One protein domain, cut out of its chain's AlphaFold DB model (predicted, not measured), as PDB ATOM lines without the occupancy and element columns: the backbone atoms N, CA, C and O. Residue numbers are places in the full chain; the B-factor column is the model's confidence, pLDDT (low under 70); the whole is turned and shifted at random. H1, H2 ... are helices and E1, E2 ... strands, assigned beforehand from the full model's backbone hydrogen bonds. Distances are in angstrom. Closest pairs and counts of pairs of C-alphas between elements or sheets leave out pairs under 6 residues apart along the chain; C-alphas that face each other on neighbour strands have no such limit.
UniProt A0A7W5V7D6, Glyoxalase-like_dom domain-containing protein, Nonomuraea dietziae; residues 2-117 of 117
ATOM      1  N   ASP A   2     153.362 133.877 132.021       90.44
ATOM      2  CA  ASP A   2     152.801 133.260 133.241       90.44
ATOM      3  C   ASP A   2     153.750 133.242 134.446       90.44
ATOM      4  O   ASP A   2     153.348 133.553 135.563       90.44
ATOM      5  N   ALA A   3     155.039 132.970 134.217       92.00
ATOM      6  CA  ALA A   3     156.050 133.014 135.272       92.00
ATOM      7  C   ALA A   3     156.212 134.413 135.899       92.00
ATOM      8  O   ALA A   3     156.509 134.530 137.084       92.00
ATOM      9  N   THR A   4     156.020 135.485 135.124       93.50
ATOM     10  CA  THR A   4     156.044 136.861 135.643       93.50
ATOM     11  C   THR A   4     154.791 137.155 136.463       93.50
ATOM     12  O   THR A   4     154.913 137.729 137.538       93.50
ATOM     13  N   VAL A   5     153.614 136.700 136.016       93.19
ATOM     14  CA  VAL A   5     152.357 136.835 136.777       93.19
ATOM     15  C   VAL A   5     152.452 136.121 138.125       93.19
ATOM     16  O   VAL A   5     152.125 136.708 139.151       93.19
ATOM     17  N   LEU A   6     152.934 134.875 138.132       93.75
ATOM     18  CA  LEU A   6     153.097 134.097 139.360       93.75
ATOM     19  C   LEU A   6     154.041 134.802 140.344       93.75
ATOM     20  O   LEU A   6     153.664 135.046 141.486       93.75
ATOM     21  N   ARG A   7     155.224 135.206 139.871       93.94
ATOM     22  CA  ARG A   7     156.224 135.912 140.685       93.94
ATOM     23  C   ARG A   7     155.697 137.227 141.256       93.94
ATOM     24  O   ARG A   7     155.990 137.555 142.401       93.94
ATOM     25  N   ALA A   8     154.941 137.987 140.464       93.38
ATOM     26  CA  ALA A   8     154.370 139.247 140.919       93.38
ATOM     27  C   ALA A   8     153.382 139.014 142.070       93.38
ATOM     28  O   ALA A   8     153.469 139.682 143.102       93.38
ATOM     29  N   ARG A   9     152.519 137.995 141.945       94.56
ATOM     30  CA  ARG A   9     151.551 137.611 142.985       94.56
ATOM     31  C   ARG A   9     152.228 137.144 144.266       94.56
ATOM     32  O   ARG A   9     151.818 137.550 145.349       94.56
ATOM     33  N   GLU A  10     153.290 136.351 144.154       95.75
ATOM     34  CA  GLU A  10     154.120 135.940 145.297       95.75
ATOM     35  C   GLU A  10     154.758 137.138 146.022       95.75
ATOM     36  O   GLU A  10     155.037 137.064 147.216       95.75
ATOM     37  N   ARG A  11     154.953 138.256 145.314       94.56
ATOM     38  CA  ARG A  11     155.466 139.527 145.842       94.56
ATOM     39  C   ARG A  11     154.363 140.526 146.217       94.56
ATOM     40  O   ARG A  11     154.660 141.683 146.486       94.56
ATOM     41  N   GLY A  12     153.100 140.092 146.254       90.94
ATOM     42  CA  GLY A  12     151.970 140.909 146.704       90.94
ATOM     43  C   GLY A  12     151.383 141.857 145.654       90.94
ATOM     44  O   GLY A  12     150.500 142.643 145.987       90.94
ATOM     45  N   HIS A  13     151.820 141.778 144.394       90.75
ATOM     46  CA  HIS A  13     151.241 142.540 143.291       90.75
ATOM     47  C   HIS A  13     150.486 141.612 142.334       90.75
ATOM     48  O   HIS A  13     151.088 140.748 141.701       90.75
ATOM     49  N   ASP A  14     149.175 141.795 142.182       91.12
ATOM     50  CA  ASP A  14     148.408 141.067 141.167       91.12
ATOM     51  C   ASP A  14     148.295 141.901 139.879       91.12
ATOM     52  O   ASP A  14     147.546 142.880 139.853       91.12
ATOM     53  N   PRO A  15     148.996 141.531 138.789       89.31
ATOM     54  CA  PRO A  15     148.843 142.204 137.500       89.31
ATOM     55  C   PRO A  15     147.505 141.892 136.814       89.31
ATOM     56  O   PRO A  15     147.223 142.455 135.755       89.31
ATOM     57  N   GLY A  16     146.703 140.989 137.386       89.94
ATOM     58  CA  GLY A  16     145.452 140.502 136.830       89.94
ATOM     59  C   GLY A  16     145.621 139.221 136.017       89.94
ATOM     60  O   GLY A  16     146.715 138.685 135.826       89.94
ATOM     61  N   GLU A  17     144.496 138.700 135.536       88.94
ATOM     62  CA  GLU A  17     144.472 137.502 134.703       88.94
ATOM     63  C   GLU A  17     144.997 137.798 133.291       88.94
ATOM     64  O   GLU A  17     144.593 138.767 132.645       88.94
ATOM     65  N   ALA A  18     145.869 136.922 132.795       91.50
ATOM     66  CA  ALA A  18     146.296 136.914 131.406       91.50
ATOM     67  C   ALA A  18     145.167 136.397 130.505       91.50
ATOM     68  O   ALA A  18     144.811 135.222 130.559       91.50
ATOM     69  N   ARG A  19     144.624 137.260 129.643       92.19
ATOM     70  CA  ARG A  19     143.533 136.902 128.724       92.19
ATOM     71  C   ARG A  19     143.979 136.960 127.267       92.19
ATOM     72  O   ARG A  19     144.692 137.902 126.907       92.19
ATOM     73  N   PRO A  20     143.550 136.006 126.420       94.56
ATOM     74  CA  PRO A  20     143.804 136.072 124.989       94.56
ATOM     75  C   PRO A  20     142.994 137.213 124.361       94.56
ATOM     76  O   PRO A  20     141.818 137.416 124.666       94.56
ATOM     77  N   LEU A  21     143.632 137.959 123.467       94.00
ATOM     78  CA  LEU A  21     143.057 139.048 122.690       94.00
ATOM     79  C   LEU A  21     143.519 138.933 121.238       94.00
ATOM     80  O   LEU A  21     144.589 138.403 120.939       94.00
ATOM     81  N   SER A  22     142.710 139.459 120.323       94.25
ATOM     82  CA  SER A  22     143.061 139.500 118.910       94.25
ATOM     83  C   SER A  22     142.450 140.700 118.201       94.25
ATOM     84  O   SER A  22     141.470 141.300 118.654       94.25
ATOM     85  N   ARG A  23     143.055 141.081 117.074       94.69
ATOM     86  CA  ARG A  23     142.531 142.118 116.177       94.69
ATOM     87  C   ARG A  23     143.045 141.893 114.762       94.69
ATOM     88  O   ARG A  23     144.211 141.557 114.577       94.69
ATOM     89  N   ARG A  24     142.208 142.163 113.759       92.88
ATOM     90  CA  ARG A  24     142.644 142.228 112.359       92.88
ATOM     91  C   ARG A  24     143.186 143.612 112.012       92.88
ATOM     92  O   ARG A  24     142.581 144.627 112.357       92.88
ATOM     93  N   THR A  25     144.331 143.653 111.348       88.81
ATOM     94  CA  THR A  25     144.875 144.863 110.717       88.81
ATOM     95  C   THR A  25     144.044 145.252 109.484       88.81
ATOM     96  O   THR A  25     143.276 144.430 108.977       88.81
ATOM     97  N   PRO A  26     144.203 146.481 108.952       90.50
ATOM     98  CA  PRO A  26     143.528 146.893 107.718       90.50
ATOM     99  C   PRO A  26     143.840 146.007 106.500       90.50
ATOM    100  O   PRO A  26     143.000 145.880 105.617       90.50
ATOM    101  N   ASP A  27     145.017 145.371 106.464       89.31
ATOM    102  CA  ASP A  27     145.414 144.419 105.413       89.31
ATOM    103  C   ASP A  27     144.905 142.979 105.652       89.31
ATOM    104  O   ASP A  27     145.219 142.071 104.888       89.31
ATOM    105  N   GLY A  28     144.104 142.757 106.701       90.56
ATOM    106  CA  GLY A  28     143.476 141.472 107.016       90.56
ATOM    107  C   GLY A  28     144.307 140.527 107.890       90.56
ATOM    108  O   GLY A  28     143.755 139.527 108.374       90.56
ATOM    109  N   THR A  29     145.581 140.843 108.151       90.06
ATOM    110  CA  THR A  29     146.463 140.064 109.036       90.06
ATOM    111  C   THR A  29     145.863 139.949 110.440       90.06
ATOM    112  O   THR A  29     145.450 140.941 111.045       90.06
ATOM    113  N   LEU A  30     145.799 138.728 110.977       92.31
ATOM    114  CA  LEU A  30     145.346 138.501 112.348       92.31
ATOM    115  C   LEU A  30     146.514 138.709 113.316       92.31
ATOM    116  O   LEU A  30     147.556 138.072 113.185       92.31
ATOM    117  N   LEU A  31     146.323 139.601 114.285       93.00
ATOM    118  CA  LEU A  31     147.203 139.744 115.436       93.00
ATOM    119  C   LEU A  31     146.580 139.038 116.631       93.00
ATOM    120  O   LEU A  31     145.397 139.255 116.902       93.00
ATOM    121  N   GLU A  32     147.380 138.267 117.359       94.69
ATOM    122  CA  GLU A  32     146.978 137.549 118.566       94.69
ATOM    123  C   GLU A  32     147.998 137.826 119.672       94.69
ATOM    124  O   GLU A  32     149.199 137.934 119.423       94.69
ATOM    125  N   TRP A  33     147.520 138.021 120.895       94.94
ATOM    126  CA  TRP A  33     148.372 138.223 122.062       94.94
ATOM    127  C   TRP A  33     147.626 137.848 123.336       94.94
ATOM    128  O   TRP A  33     146.401 137.756 123.352       94.94
ATOM    129  N   HIS A  34     148.362 137.665 124.423       94.50
ATOM    130  CA  HIS A  34     147.797 137.640 125.761       94.50
ATOM    131  C   HIS A  34     148.128 138.942 126.491       94.50
ATOM    132  O   HIS A  34     149.165 139.562 126.242       94.50
ATOM    133  N   LEU A  35     147.231 139.377 127.369       93.25
ATOM    134  CA  LEU A  35     147.335 140.647 128.081       93.25
ATOM    135  C   LEU A  35     146.831 140.487 129.512       93.25
ATOM    136  O   LEU A  35     145.753 139.921 129.703       93.25
ATOM    137  N   THR A  36     147.549 141.031 130.492       92.06
ATOM    138  CA  THR A  36     146.989 141.214 131.835       92.06
ATOM    139  C   THR A  36     146.171 142.505 131.888       92.06
ATOM    140  O   THR A  36     146.542 143.512 131.283       92.06
ATOM    141  N   ARG A  37     145.016 142.488 132.558       74.75
ATOM    142  CA  ARG A  37     144.151 143.671 132.707       74.75
ATOM    143  C   ARG A  37     143.831 143.923 134.172       74.75
ATOM    144  O   ARG A  37     143.535 142.979 134.897       74.75
ATOM    145  N   TRP A  38     143.810 145.198 134.550       69.69
ATOM    146  CA  TRP A  38     143.187 145.650 135.792       69.69
ATOM    147  C   TRP A  38     141.680 145.825 135.594       69.69
ATOM    148  O   TRP A  38     141.232 146.190 134.502       69.69
ATOM    149  N   ASP A  39     140.911 145.604 136.658       63.19
ATOM    150  CA  ASP A  39     139.454 145.778 136.643       63.19
ATOM    151  C   ASP A  39     139.023 147.257 136.656       63.19
ATOM    152  O   ASP A  39     137.901 147.565 136.260       63.19
ATOM    153  N   ASP A  40     139.917 148.180 137.036       65.38
ATOM    154  CA  ASP A  40     139.660 149.626 137.028       65.38
ATOM    155  C   ASP A  40     140.574 150.372 136.033       65.38
ATOM    156  O   ASP A  40     141.720 150.693 136.358       65.38
ATOM    157  N   PRO A  41     140.092 150.659 134.809       58.91
ATOM    158  CA  PRO A  41     140.841 151.404 133.801       58.91
ATOM    159  C   PRO A  41     140.843 152.927 134.023       58.91
ATOM    160  O   PRO A  41     141.518 153.628 133.269       58.91
ATOM    161  N   ALA A  42     140.080 153.461 134.986       57.12
ATOM    162  CA  ALA A  42     139.940 154.907 135.189       57.12
ATOM    163  C   ALA A  42     141.058 155.506 136.055       57.12
ATOM    164  O   ALA A  42     141.285 156.716 136.020       57.12
ATOM    165  N   GLN A  43     141.774 154.678 136.816       63.75
ATOM    166  CA  GLN A  43     142.875 155.136 137.649       63.75
ATOM    167  C   GLN A  43     144.192 155.075 136.874       63.75
ATOM    168  O   GLN A  43     144.636 153.999 136.468       63.75
ATOM    169  N   VAL A  44     144.857 156.223 136.705       65.44
ATOM    170  CA  VAL A  44     146.247 156.247 136.235       65.44
ATOM    171  C   VAL A  44     147.088 155.527 137.282       65.44
ATOM    172  O   VAL A  44     147.272 156.015 138.395       65.44
ATOM    173  N   ARG A  45     147.567 154.335 136.935       79.25
ATOM    174  CA  ARG A  45     148.525 153.573 137.730       79.25
ATOM    175  C   ARG A  45     149.806 153.483 136.906       79.25
ATOM    176  O   ARG A  45     149.778 152.833 135.864       79.25
ATOM    177  N   PRO A  46     150.920 154.097 137.332       88.12
ATOM    178  CA  PRO A  46     152.205 154.027 136.633       88.12
ATOM    179  C   PRO A  46     152.887 152.656 136.808       88.12
ATOM    180  O   PRO A  46     154.105 152.545 136.877       88.12
ATOM    181  N   VAL A  47     152.086 151.595 136.879       89.75
ATOM    182  CA  VAL A  47     152.517 150.204 136.916       89.75
ATOM    183  C   VAL A  47     152.198 149.616 135.544       89.75
ATOM    184  O   VAL A  47     151.066 149.759 135.089       89.75
ATOM    185  N   PRO A  48     153.151 148.983 134.843       90.38
ATOM    186  CA  PRO A  48     152.893 148.421 133.525       90.38
ATOM    187  C   PRO A  48     151.989 147.184 133.604       90.38
ATOM    188  O   PRO A  48     152.035 146.414 134.559       90.38
ATOM    189  N   PHE A  49     151.206 146.950 132.553       90.25
ATOM    190  CA  PHE A  49     150.578 145.649 132.320       90.25
ATOM    191  C   PHE A  49     151.541 144.732 131.557       90.25
ATOM    192  O   PHE A  49     152.476 145.190 130.895       90.25
ATOM    193  N   LEU A  50     151.285 143.424 131.594       92.81
ATOM    194  CA  LEU A  50     152.044 142.445 130.825       92.81
ATOM    195  C   LEU A  50     151.349 142.163 129.494       92.81
ATOM    196  O   LEU A  50     150.131 141.996 129.431       92.81
ATOM    197  N   ILE A  51     152.144 142.083 128.430       92.94
ATOM    198  CA  ILE A  51     151.693 141.720 127.088       92.94
ATOM    199  C   ILE A  51     152.612 140.654 126.498       92.94
ATOM    200  O   ILE A  51     153.836 140.778 126.548       92.94
ATOM    201  N   ASP A  52     152.018 139.621 125.911       93.25
ATOM    202  CA  ASP A  52     152.726 138.515 125.270       93.25
ATOM    203  C   ASP A  52     152.178 138.281 123.864       93.25
ATOM    204  O   ASP A  52     151.055 137.816 123.689       93.25
ATOM    205  N   TRP A  53     152.974 138.617 122.850       92.00
ATOM    206  CA  TRP A  53     152.603 138.446 121.443       92.00
ATOM    207  C   TRP A  53     152.735 136.995 120.956       92.00
ATOM    208  O   TRP A  53     152.355 136.702 119.824       92.00
ATOM    209  N   GLY A  54     153.296 136.084 121.761       90.38
ATOM    210  CA  GLY A  54     153.561 134.711 121.340       90.38
ATOM    211  C   GLY A  54     154.351 134.656 120.027       90.38
ATOM    212  O   GLY A  54     155.440 135.220 119.914       90.38
ATOM    213  N   ALA A  55     153.786 133.986 119.017       87.44
ATOM    214  CA  ALA A  55     154.369 133.884 117.677       87.44
ATOM    215  C   ALA A  55     153.977 135.039 116.730       87.44
ATOM    216  O   ALA A  55     154.521 135.145 115.627       87.44
ATOM    217  N   THR A  56     153.036 135.907 117.118       86.88
ATOM    218  CA  THR A  56     152.591 137.028 116.286       86.88
ATOM    219  C   THR A  56     153.698 138.075 116.153       86.88
ATOM    220  O   THR A  56     154.338 138.491 117.121       86.88
ATOM    221  N   ARG A  57     153.916 138.563 114.925       81.25
ATOM    222  CA  ARG A  57     154.869 139.648 114.675       81.25
ATOM    223  C   ARG A  57     154.436 140.913 115.420       81.25
ATOM    224  O   ARG A  57     153.350 141.439 115.198       81.25
ATOM    225  N   ARG A  58     155.343 141.446 116.241       82.19
ATOM    226  CA  ARG A  58     155.137 142.696 116.986       82.19
ATOM    227  C   ARG A  58     154.839 143.863 116.029       82.19
ATOM    228  O   ARG A  58     155.646 144.094 115.123       82.19
ATOM    229  N   PRO A  59     153.769 144.653 116.250       78.12
ATOM    230  CA  PRO A  59     153.408 145.766 115.366       78.12
ATOM    231  C   PRO A  59     154.527 146.794 115.164       78.12
ATOM    232  O   PRO A  59     154.694 147.313 114.063       78.12
ATOM    233  N   ALA A  60     155.348 147.039 116.190       79.75
ATOM    234  CA  ALA A  60     156.483 147.964 116.119       79.75
ATOM    235  C   ALA A  60     157.552 147.564 115.078       79.75
ATOM    236  O   ALA A  60     158.330 148.405 114.636       79.75
ATOM    237  N   ALA A  61     157.579 146.304 114.628       78.94
ATOM    238  CA  ALA A  61     158.517 145.832 113.611       78.94
ATOM    239  C   ALA A  61     158.102 146.187 112.167       78.94
ATOM    240  O   ALA A  61     158.784 145.776 111.230       78.94
ATOM    241  N   SER A  62     156.992 146.905 111.962       78.06
ATOM    242  CA  SER A  62     156.401 147.203 110.644       78.06
ATOM    243  C   SER A  62     157.035 148.381 109.884       78.06
ATOM    244  O   SER A  62     156.491 148.814 108.875       78.06
ATOM    245  N   GLY A  63     158.199 148.881 110.315       81.88
ATOM    246  CA  GLY A  63     158.884 149.986 109.626       81.88
ATOM    247  C   GLY A  63     158.299 151.368 109.929       81.88
ATOM    248  O   GLY A  63     158.416 152.276 109.111       81.88
ATOM    249  N   LEU A  64     157.675 151.530 111.099       85.50
ATOM    250  CA  LEU A  64     157.175 152.820 111.573       85.50
ATOM    251  C   LEU A  64     158.317 153.847 111.710       85.50
ATOM    252  O   LEU A  64     159.453 153.460 112.021       85.50
ATOM    253  N   PRO A  65     158.028 155.152 111.538       87.75
ATOM    254  CA  PRO A  65     158.942 156.211 111.952       87.75
ATOM    255  C   PRO A  65     159.383 156.006 113.404       87.75
ATOM    256  O   PRO A  65     158.588 155.595 114.250       87.75
ATOM    257  N   ARG A  66     160.657 156.282 113.686       87.69
ATOM    258  CA  ARG A  66     161.252 156.097 115.013       87.69
ATOM    259  C   ARG A  66     161.613 157.438 115.637       87.69
ATOM    260  O   ARG A  66     162.035 158.354 114.938       87.69
ATOM    261  N   LEU A  67     161.481 157.489 116.952       92.50
ATOM    262  CA  LEU A  67     162.002 158.528 117.831       92.50
ATOM    263  C   LEU A  67     162.728 157.850 118.996       92.50
ATOM    264  O   LEU A  67     162.554 156.643 119.200       92.50
ATOM    265  N   THR A  68     163.526 158.609 119.741       95.00
ATOM    266  CA  THR A  68     164.191 158.098 120.947       95.00
ATOM    267  C   THR A  68     163.397 158.523 122.173       95.00
ATOM    268  O   THR A  68     163.047 159.692 122.305       95.00
ATOM    269  N   LEU A  69     163.119 157.581 123.072       95.69
ATOM    270  CA  LEU A  69     162.656 157.883 124.425       95.69
ATOM    271  C   LEU A  69     163.898 158.175 125.273       95.69
ATOM    272  O   LEU A  69     164.635 157.252 125.608       95.69
ATOM    273  N   ALA A  70     164.168 159.454 125.523       95.94
ATOM    274  CA  ALA A  70     165.371 159.916 126.210       95.94
ATOM    275  C   ALA A  70     165.262 159.764 127.734       95.94
ATOM    276  O   ALA A  70     166.245 159.426 128.387       95.94
ATOM    277  N   ALA A  71     164.066 159.975 128.290       95.38
ATOM    278  CA  ALA A  71     163.763 159.742 129.699       95.38
ATOM    279  C   ALA A  71     162.300 159.323 129.866       95.38
ATOM    280  O   ALA A  71     161.436 159.758 129.097       95.38
ATOM    281  N   PHE A  72     162.021 158.490 130.868       95.69
ATOM    282  CA  PHE A  72     160.668 158.085 131.228       95.69
ATOM    283  C   PHE A  72     160.574 157.829 132.729       95.69
ATOM    284  O   PHE A  72     161.387 157.089 133.276       95.69
ATOM    285  N   GLY A  73     159.577 158.422 133.378       95.88
ATOM    286  CA  GLY A  73     159.414 158.329 134.822       95.88
ATOM    287  C   GLY A  73     157.981 158.560 135.280       95.88
ATOM    288  O   GLY A  73     157.097 158.909 134.491       95.88
ATOM    289  N   ALA A  74     157.759 158.368 136.574       95.50
ATOM    290  CA  ALA A  74     156.493 158.591 137.246       95.50
ATOM    291  C   ALA A  74     156.649 159.515 138.453       95.50
ATOM    292  O   ALA A  74     157.662 159.495 139.149       95.50
ATOM    293  N   VAL A  75     155.592 160.271 138.726       95.06
ATOM    294  CA  VAL A  75     155.402 161.012 139.973       95.06
ATOM    295  C   VAL A  75     154.272 160.342 140.743       95.06
ATOM    296  O   VAL A  75     153.278 159.937 140.137       95.06
ATOM    297  N   THR A  76     154.419 160.185 142.056       94.88
ATOM    298  CA  THR A  76     153.385 159.579 142.908       94.88
ATOM    299  C   THR A  76     153.510 160.039 144.366       94.88
ATOM    300  O   THR A  76     154.631 160.256 144.832       94.88
ATOM    301  N   PRO A  77     152.396 160.146 145.116       95.31
ATOM    302  CA  PRO A  77     152.446 160.338 146.566       95.31
ATOM    303  C   PRO A  77     152.875 159.066 147.313       95.31
ATOM    304  O   PRO A  77     153.347 159.147 148.440       95.31
ATOM    305  N   ASP A  78     152.726 157.891 146.691       94.38
ATOM    306  CA  ASP A  78     153.120 156.592 147.245       94.38
ATOM    307  C   ASP A  78     154.281 155.994 146.432       94.38
ATOM    308  O   ASP A  78     154.091 155.172 145.529       94.38
ATOM    309  N   VAL A  79     155.496 156.479 146.706       95.69
ATOM    310  CA  VAL A  79     156.727 156.052 146.018       95.69
ATOM    311  C   VAL A  79     157.070 154.600 146.343       95.69
ATOM    312  O   VAL A  79     157.474 153.847 145.455       95.69
ATOM    313  N   GLU A  80     156.916 154.195 147.602       95.00
ATOM    314  CA  GLU A  80     157.263 152.848 148.058       95.00
ATOM    315  C   GLU A  80     156.308 151.801 147.483       95.00
ATOM    316  O   GLU A  80     156.771 150.789 146.953       95.00
ATOM    317  N   GLY A  81     154.997 152.062 147.505       93.12
ATOM    318  CA  GLY A  81     154.005 151.171 146.910       93.12
ATOM    319  C   GLY A  81     154.200 151.006 145.405       93.12
ATOM    320  O   GLY A  81     154.118 149.888 144.886       93.12
ATOM    321  N   LEU A  82     154.543 152.090 144.698       94.19
ATOM    322  CA  LEU A  82     154.857 152.018 143.272       94.19
ATOM    323  C   LEU A  82     156.130 151.203 143.000       94.19
ATOM    324  O   LEU A  82     156.110 150.315 142.148       94.19
ATOM    325  N   ARG A  83     157.222 151.454 143.733       95.38
ATOM    326  CA  ARG A  83     158.475 150.691 143.580       95.38
ATOM    327  C   ARG A  83     158.275 149.208 143.871       95.38
ATOM    328  O   ARG A  83     158.711 148.382 143.080       95.38
ATOM    329  N   ALA A  84     157.533 148.863 144.923       94.00
ATOM    330  CA  ALA A  84     157.217 147.473 145.240       94.00
ATOM    331  C   ALA A  84     156.437 146.776 144.108       94.00
ATOM    332  O   ALA A  84     156.736 145.632 143.759       94.00
ATOM    333  N   ALA A  85     155.467 147.462 143.493       92.94
ATOM    334  CA  ALA A  85     154.719 146.929 142.353       92.94
ATOM    335  C   ALA A  85     155.600 146.748 141.101       92.94
ATOM    336  O   ALA A  85     155.505 145.723 140.420       92.94
ATOM    337  N   LEU A  86     156.481 147.709 140.812       94.81
ATOM    338  CA  LEU A  86     157.445 147.630 139.710       94.81
ATOM    339  C   LEU A  86     158.438 146.475 139.916       94.81
ATOM    340  O   LEU A  86     158.608 145.644 139.020       94.81
ATOM    341  N   ASP A  87     158.992 146.338 141.121       95.25
ATOM    342  CA  ASP A  87     159.903 145.253 141.509       95.25
ATOM    343  C   ASP A  87     159.233 143.876 141.435       95.25
ATOM    344  O   ASP A  87     159.863 142.871 141.078       95.25
ATOM    345  N   ALA A  88     157.941 143.795 141.759       94.69
ATOM    346  CA  ALA A  88     157.166 142.569 141.623       94.69
ATOM    347  C   ALA A  88     157.059 142.113 140.158       94.69
ATOM    348  O   ALA A  88     157.114 140.912 139.877       94.69
ATOM    349  N   LEU A  89     156.980 143.067 139.226       93.56
ATOM    350  CA  LEU A  89     156.951 142.824 137.783       93.56
ATOM    351  C   LEU A  89     158.346 142.704 137.154       93.56
ATOM    352  O   LEU A  89     158.457 142.216 136.026       93.56
ATOM    353  N   GLY A  90     159.401 143.107 137.868       93.75
ATOM    354  CA  GLY A  90     160.752 143.235 137.321       93.75
ATOM    355  C   GLY A  90     160.865 144.374 136.305       93.75
ATOM    356  O   GLY A  90     161.593 144.243 135.323       93.75
ATOM    357  N   ALA A  91     160.087 145.440 136.501       93.50
ATOM    358  CA  ALA A  91     160.111 146.643 135.685       93.50
ATOM    359  C   ALA A  91     160.931 147.734 136.380       93.50
ATOM    360  O   ALA A  91     160.871 147.882 137.596       93.50
ATOM    361  N   GLU A  92     161.654 148.519 135.591       92.75
ATOM    362  CA  GLU A  92     162.415 149.670 136.069       92.75
ATOM    363  C   GLU A  92     161.748 150.948 135.558       92.75
ATOM    364  O   GLU A  92     161.367 151.036 134.387       92.75
ATOM    365  N   LEU A  93     161.575 151.922 136.448       95.12
ATOM    366  CA  LEU A  93     161.022 153.235 136.143       95.12
ATOM    367  C   LEU A  93     161.594 154.242 137.138       95.12
ATOM    368  O   LEU A  93     161.639 153.956 138.336       95.12
ATOM    369  N   ASP A  94     161.984 155.422 136.663       95.38
ATOM    370  CA  ASP A  94     162.366 156.513 137.554       95.38
ATOM    371  C   ASP A  94     161.120 157.009 138.296       95.38
ATOM    372  O   ASP A  94     160.121 157.369 137.674       95.38
ATOM    373  N   VAL A  95     161.154 156.997 139.631       96.12
ATOM    374  CA  VAL A  95     160.015 157.388 140.472       96.12
ATOM    375  C   VAL A  95     160.398 158.548 141.379       96.12
ATOM    376  O   VAL A  95     161.286 158.404 142.227       96.12
ATOM    377  N   GLU A  96     159.669 159.651 141.231       96.12
ATOM    378  CA  GLU A  96     159.754 160.859 142.049       96.12
ATOM    379  C   GLU A  96     158.525 160.996 142.966       96.12
ATOM    380  O   GLU A  96     157.414 160.577 142.627       96.12
ATOM    381  N   GLU A  97     158.720 161.601 144.138       96.75
ATOM    382  CA  GLU A  97     157.625 161.933 145.053       96.75
ATOM    383  C   GLU A  97     156.876 163.181 144.568       96.75
ATOM    384  O   GLU A  97     157.487 164.178 144.175       96.75
ATOM    385  N   GLY A  98     155.545 163.154 144.626       94.94
ATOM    386  CA  GLY A  98     154.722 164.330 144.358       94.94
ATOM    387  C   GLY A  98     153.266 164.154 144.786       94.94
ATOM    388  O   GLY A  98     152.845 163.052 145.118       94.94
ATOM    389  N   PRO A  99     152.472 165.237 144.802       93.38
ATOM    390  CA  PRO A  99     151.128 165.221 145.384       93.38
ATOM    391  C   PRO A  99     150.095 164.456 144.542       93.38
ATOM    392  O   PRO A  99     149.074 164.027 145.075       93.38
ATOM    393  N   GLU A 100     150.348 164.286 143.243       91.50
ATOM    394  CA  GLU A 100     149.446 163.628 142.297       91.50
ATOM    395  C   GLU A 100     150.205 162.625 141.428       91.50
ATOM    396  O   GLU A 100     151.406 162.762 141.188       91.50
ATOM    397  N   VAL A 101     149.486 161.606 140.957       92.06
ATOM    398  CA  VAL A 101     150.047 160.568 140.093       92.06
ATOM    399  C   VAL A 101     150.183 161.092 138.664       92.06
ATOM    400  O   VAL A 101     149.190 161.495 138.063       92.06
ATOM    401  N   ALA A 102     151.389 161.024 138.096       92.31
ATOM    402  CA  ALA A 102     151.656 161.435 136.717       92.31
ATOM    403  C   ALA A 102     152.730 160.564 136.049       92.31
ATOM    404  O   ALA A 102     153.535 159.920 136.723       92.31
ATOM    405  N   LEU A 103     152.756 160.570 134.714       93.50
ATOM    406  CA  LEU A 103     153.827 159.995 133.899       93.50
ATOM    407  C   LEU A 103     154.519 161.114 133.133       93.50
ATOM    408  O   LEU A 103     153.850 161.980 132.577       93.50
ATOM    409  N   ARG A 104     155.848 161.057 133.061       93.88
ATOM    410  CA  ARG A 104     156.657 162.005 132.297       93.88
ATOM    411  C   ARG A 104     157.506 161.281 131.275       93.88
ATOM    412  O   ARG A 104     158.077 160.232 131.572       93.88
ATOM    413  N   ALA A 105     157.610 161.849 130.081       95.94
ATOM    414  CA  ALA A 105     158.461 161.335 129.018       95.94
ATOM    415  C   ALA A 105     159.192 162.474 128.310       95.94
ATOM    416  O   ALA A 105     158.586 163.483 127.958       95.94
ATOM    417  N   VAL A 106     160.476 162.268 128.027       96.62
ATOM    418  CA  VAL A 106     161.262 163.137 127.147       96.62
ATOM    419  C   VAL A 106     161.561 162.371 125.868       96.62
ATOM    420  O   VAL A 106     162.100 161.265 125.910       96.62
ATOM    421  N   LEU A 107     161.185 162.943 124.728       97.12
ATOM    422  CA  LEU A 107     161.333 162.345 123.407       97.12
ATOM    423  C   LEU A 107     162.306 163.166 122.563       97.12
ATOM    424  O   LEU A 107     162.069 164.352 122.340       97.12
ATOM    425  N   ASP A 108     163.324 162.524 121.995       96.56
ATOM    426  CA  ASP A 108     164.115 163.142 120.934       96.56
ATOM    427  C   ASP A 108     163.431 162.907 119.595       96.56
ATOM    428  O   ASP A 108     163.293 161.774 119.114       96.56
ATOM    429  N   THR A 109     163.010 164.003 118.972       93.75
ATOM    430  CA  THR A 109     162.371 163.980 117.659       93.75
ATOM    431  C   THR A 109     163.271 164.635 116.612       93.75
ATOM    432  O   THR A 109     164.133 165.448 116.948       93.75
ATOM    433  N   PRO A 110     163.028 164.395 115.308       91.44
ATOM    434  CA  PRO A 110     163.718 165.127 114.242       91.44
ATOM    435  C   PRO A 110     163.527 166.654 114.283       91.44
ATOM    436  O   PRO A 110     164.216 167.367 113.561       91.44
ATOM    437  N   LYS A 111     162.577 167.162 115.081       91.19
ATOM    438  CA  LYS A 111     162.289 168.594 115.249       91.19
ATOM    439  C   LYS A 111     162.815 169.163 116.576       91.19
ATOM    440  O   LYS A 111     162.540 170.321 116.868       91.19
ATOM    441  N   GLY A 112     163.551 168.370 117.356       92.50
ATOM    442  CA  GLY A 112     164.030 168.722 118.694       92.50
ATOM    443  C   GLY A 112     163.386 167.888 119.805       92.50
ATOM    444  O   GLY A 112     162.552 167.016 119.538       92.50
ATOM    445  N   GLY A 113     163.802 168.150 121.043       94.69
ATOM    446  CA  GLY A 113     163.270 167.490 122.237       94.69
ATOM    447  C   GLY A 113     161.823 167.898 122.526       94.69
ATOM    448  O   GLY A 113     161.465 169.067 122.381       94.69
ATOM    449  N   VAL A 114     160.996 166.932 122.925       96.75
ATOM    450  CA  VAL A 114     159.604 167.129 123.352       96.75
ATOM    451  C   VAL A 114     159.421 166.514 124.731       96.75
ATOM    452  O   VAL A 114     159.748 165.348 124.926       96.75
ATOM    453  N   GLU A 115     158.866 167.280 125.664       95.88
ATOM    454  CA  GLU A 115     158.473 166.799 126.988       95.88
ATOM    455  C   GLU A 115     156.956 166.579 127.039       95.88
ATOM    456  O   GLU A 115     156.181 167.405 126.551       95.88
ATOM    457  N   LEU A 116     156.545 165.445 127.602       92.06
ATOM    458  CA  LEU A 116     155.160 165.086 127.889       92.06
ATOM    459  C   LEU A 116     155.036 164.925 129.407       92.06
ATOM    460  O   LEU A 116     155.782 164.125 129.975       92.06
ATOM    461  N   ALA A 117     154.126 165.666 130.037       82.44
ATOM    462  CA  ALA A 117     153.877 165.659 131.478       82.44
ATOM    463  C   ALA A 117     152.387 165.863 131.772       82.44
ATOM    464  O   ALA A 117     151.712 166.511 130.935       82.44
TER     465      ALA A 117
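AT A GLANCE: This is residues 2 to 117 of the 117 residues of the protein "Glyoxalase-like_dom domain-containing protein" of Nonomuraea dietziae (UniProt A0A7W5V7D6). The domain is an open, loose ring, with the four-stranded sheet at one end and the hairpin E1 and E2 at the other. On one side H2, with H1 beyond it, bridges the ends; on the other runs the link from E2 to E3, whose residues 60 to 65 stand free. The printed part has 116 residues, in the order H1 E1 E2 E3 H2 E4 E5 E6, class mixed, helices and strands; the larger sheet, E4 E3 E5 E6, is mixed. It is only just loose, close to compact, with a radius of gyration of the C-alphas of 16.6 A and spans of 45 by 43 by 24 A.

HOW THE PARTS SIT: H1, residues 2 to 10, touches H2, residues 79 to 89, closest at the C-alphas of Ala 8 and Ala 88, 4.4 A, at a steep tilt of 38 degrees, opposite ways. E1, residues 18 to 24, and E2, residues 30 to 36, form an antiparallel hairpin, with N 21 and O 33 2.8 A apart. Residues 34 to 35 of E2 also pair with residues 51 to 52, antiparallel. E3, residues 68 to 76, is parallel to E4, residues 94 to 97, with N 74 and O 94 2.8 A apart; E3, H2 and E4 make a strand-helix-strand unit, two parallel neighbour strands with a helix between, its crossover right-handed. H2 is on this sheet at a height of 10.7 A. E5, residues 102 to 109, is antiparallel to E3, N 70 and O 106 being 2.8 A apart, and forms a hairpin with E6, residues 112 to 116, N 107 and O 114 being 2.8 A apart. In H1 and H2 every O i to N i+4 pair is within hydrogen-bond range.

IN THESE COORDINATES: H1 begins at C-alpha 2, (152.801, 133.260, 133.241), and E6 ends at C-alpha 116, (155.160, 165.086, 127.889). First to last C-alpha, E3 is 24.5 A, E5 22.0 A, E1 20.1 A, E2 19.7 A and H2 15.6 A long.

THE WHOLE: The C-alphas of Gly 28 and Pro 99 are the two farthest apart, 45.8 A. The printed part has no cut, and the link from E2 to E3, 31 residues, is long. Residues 38 to 44 have pLDDT under 70.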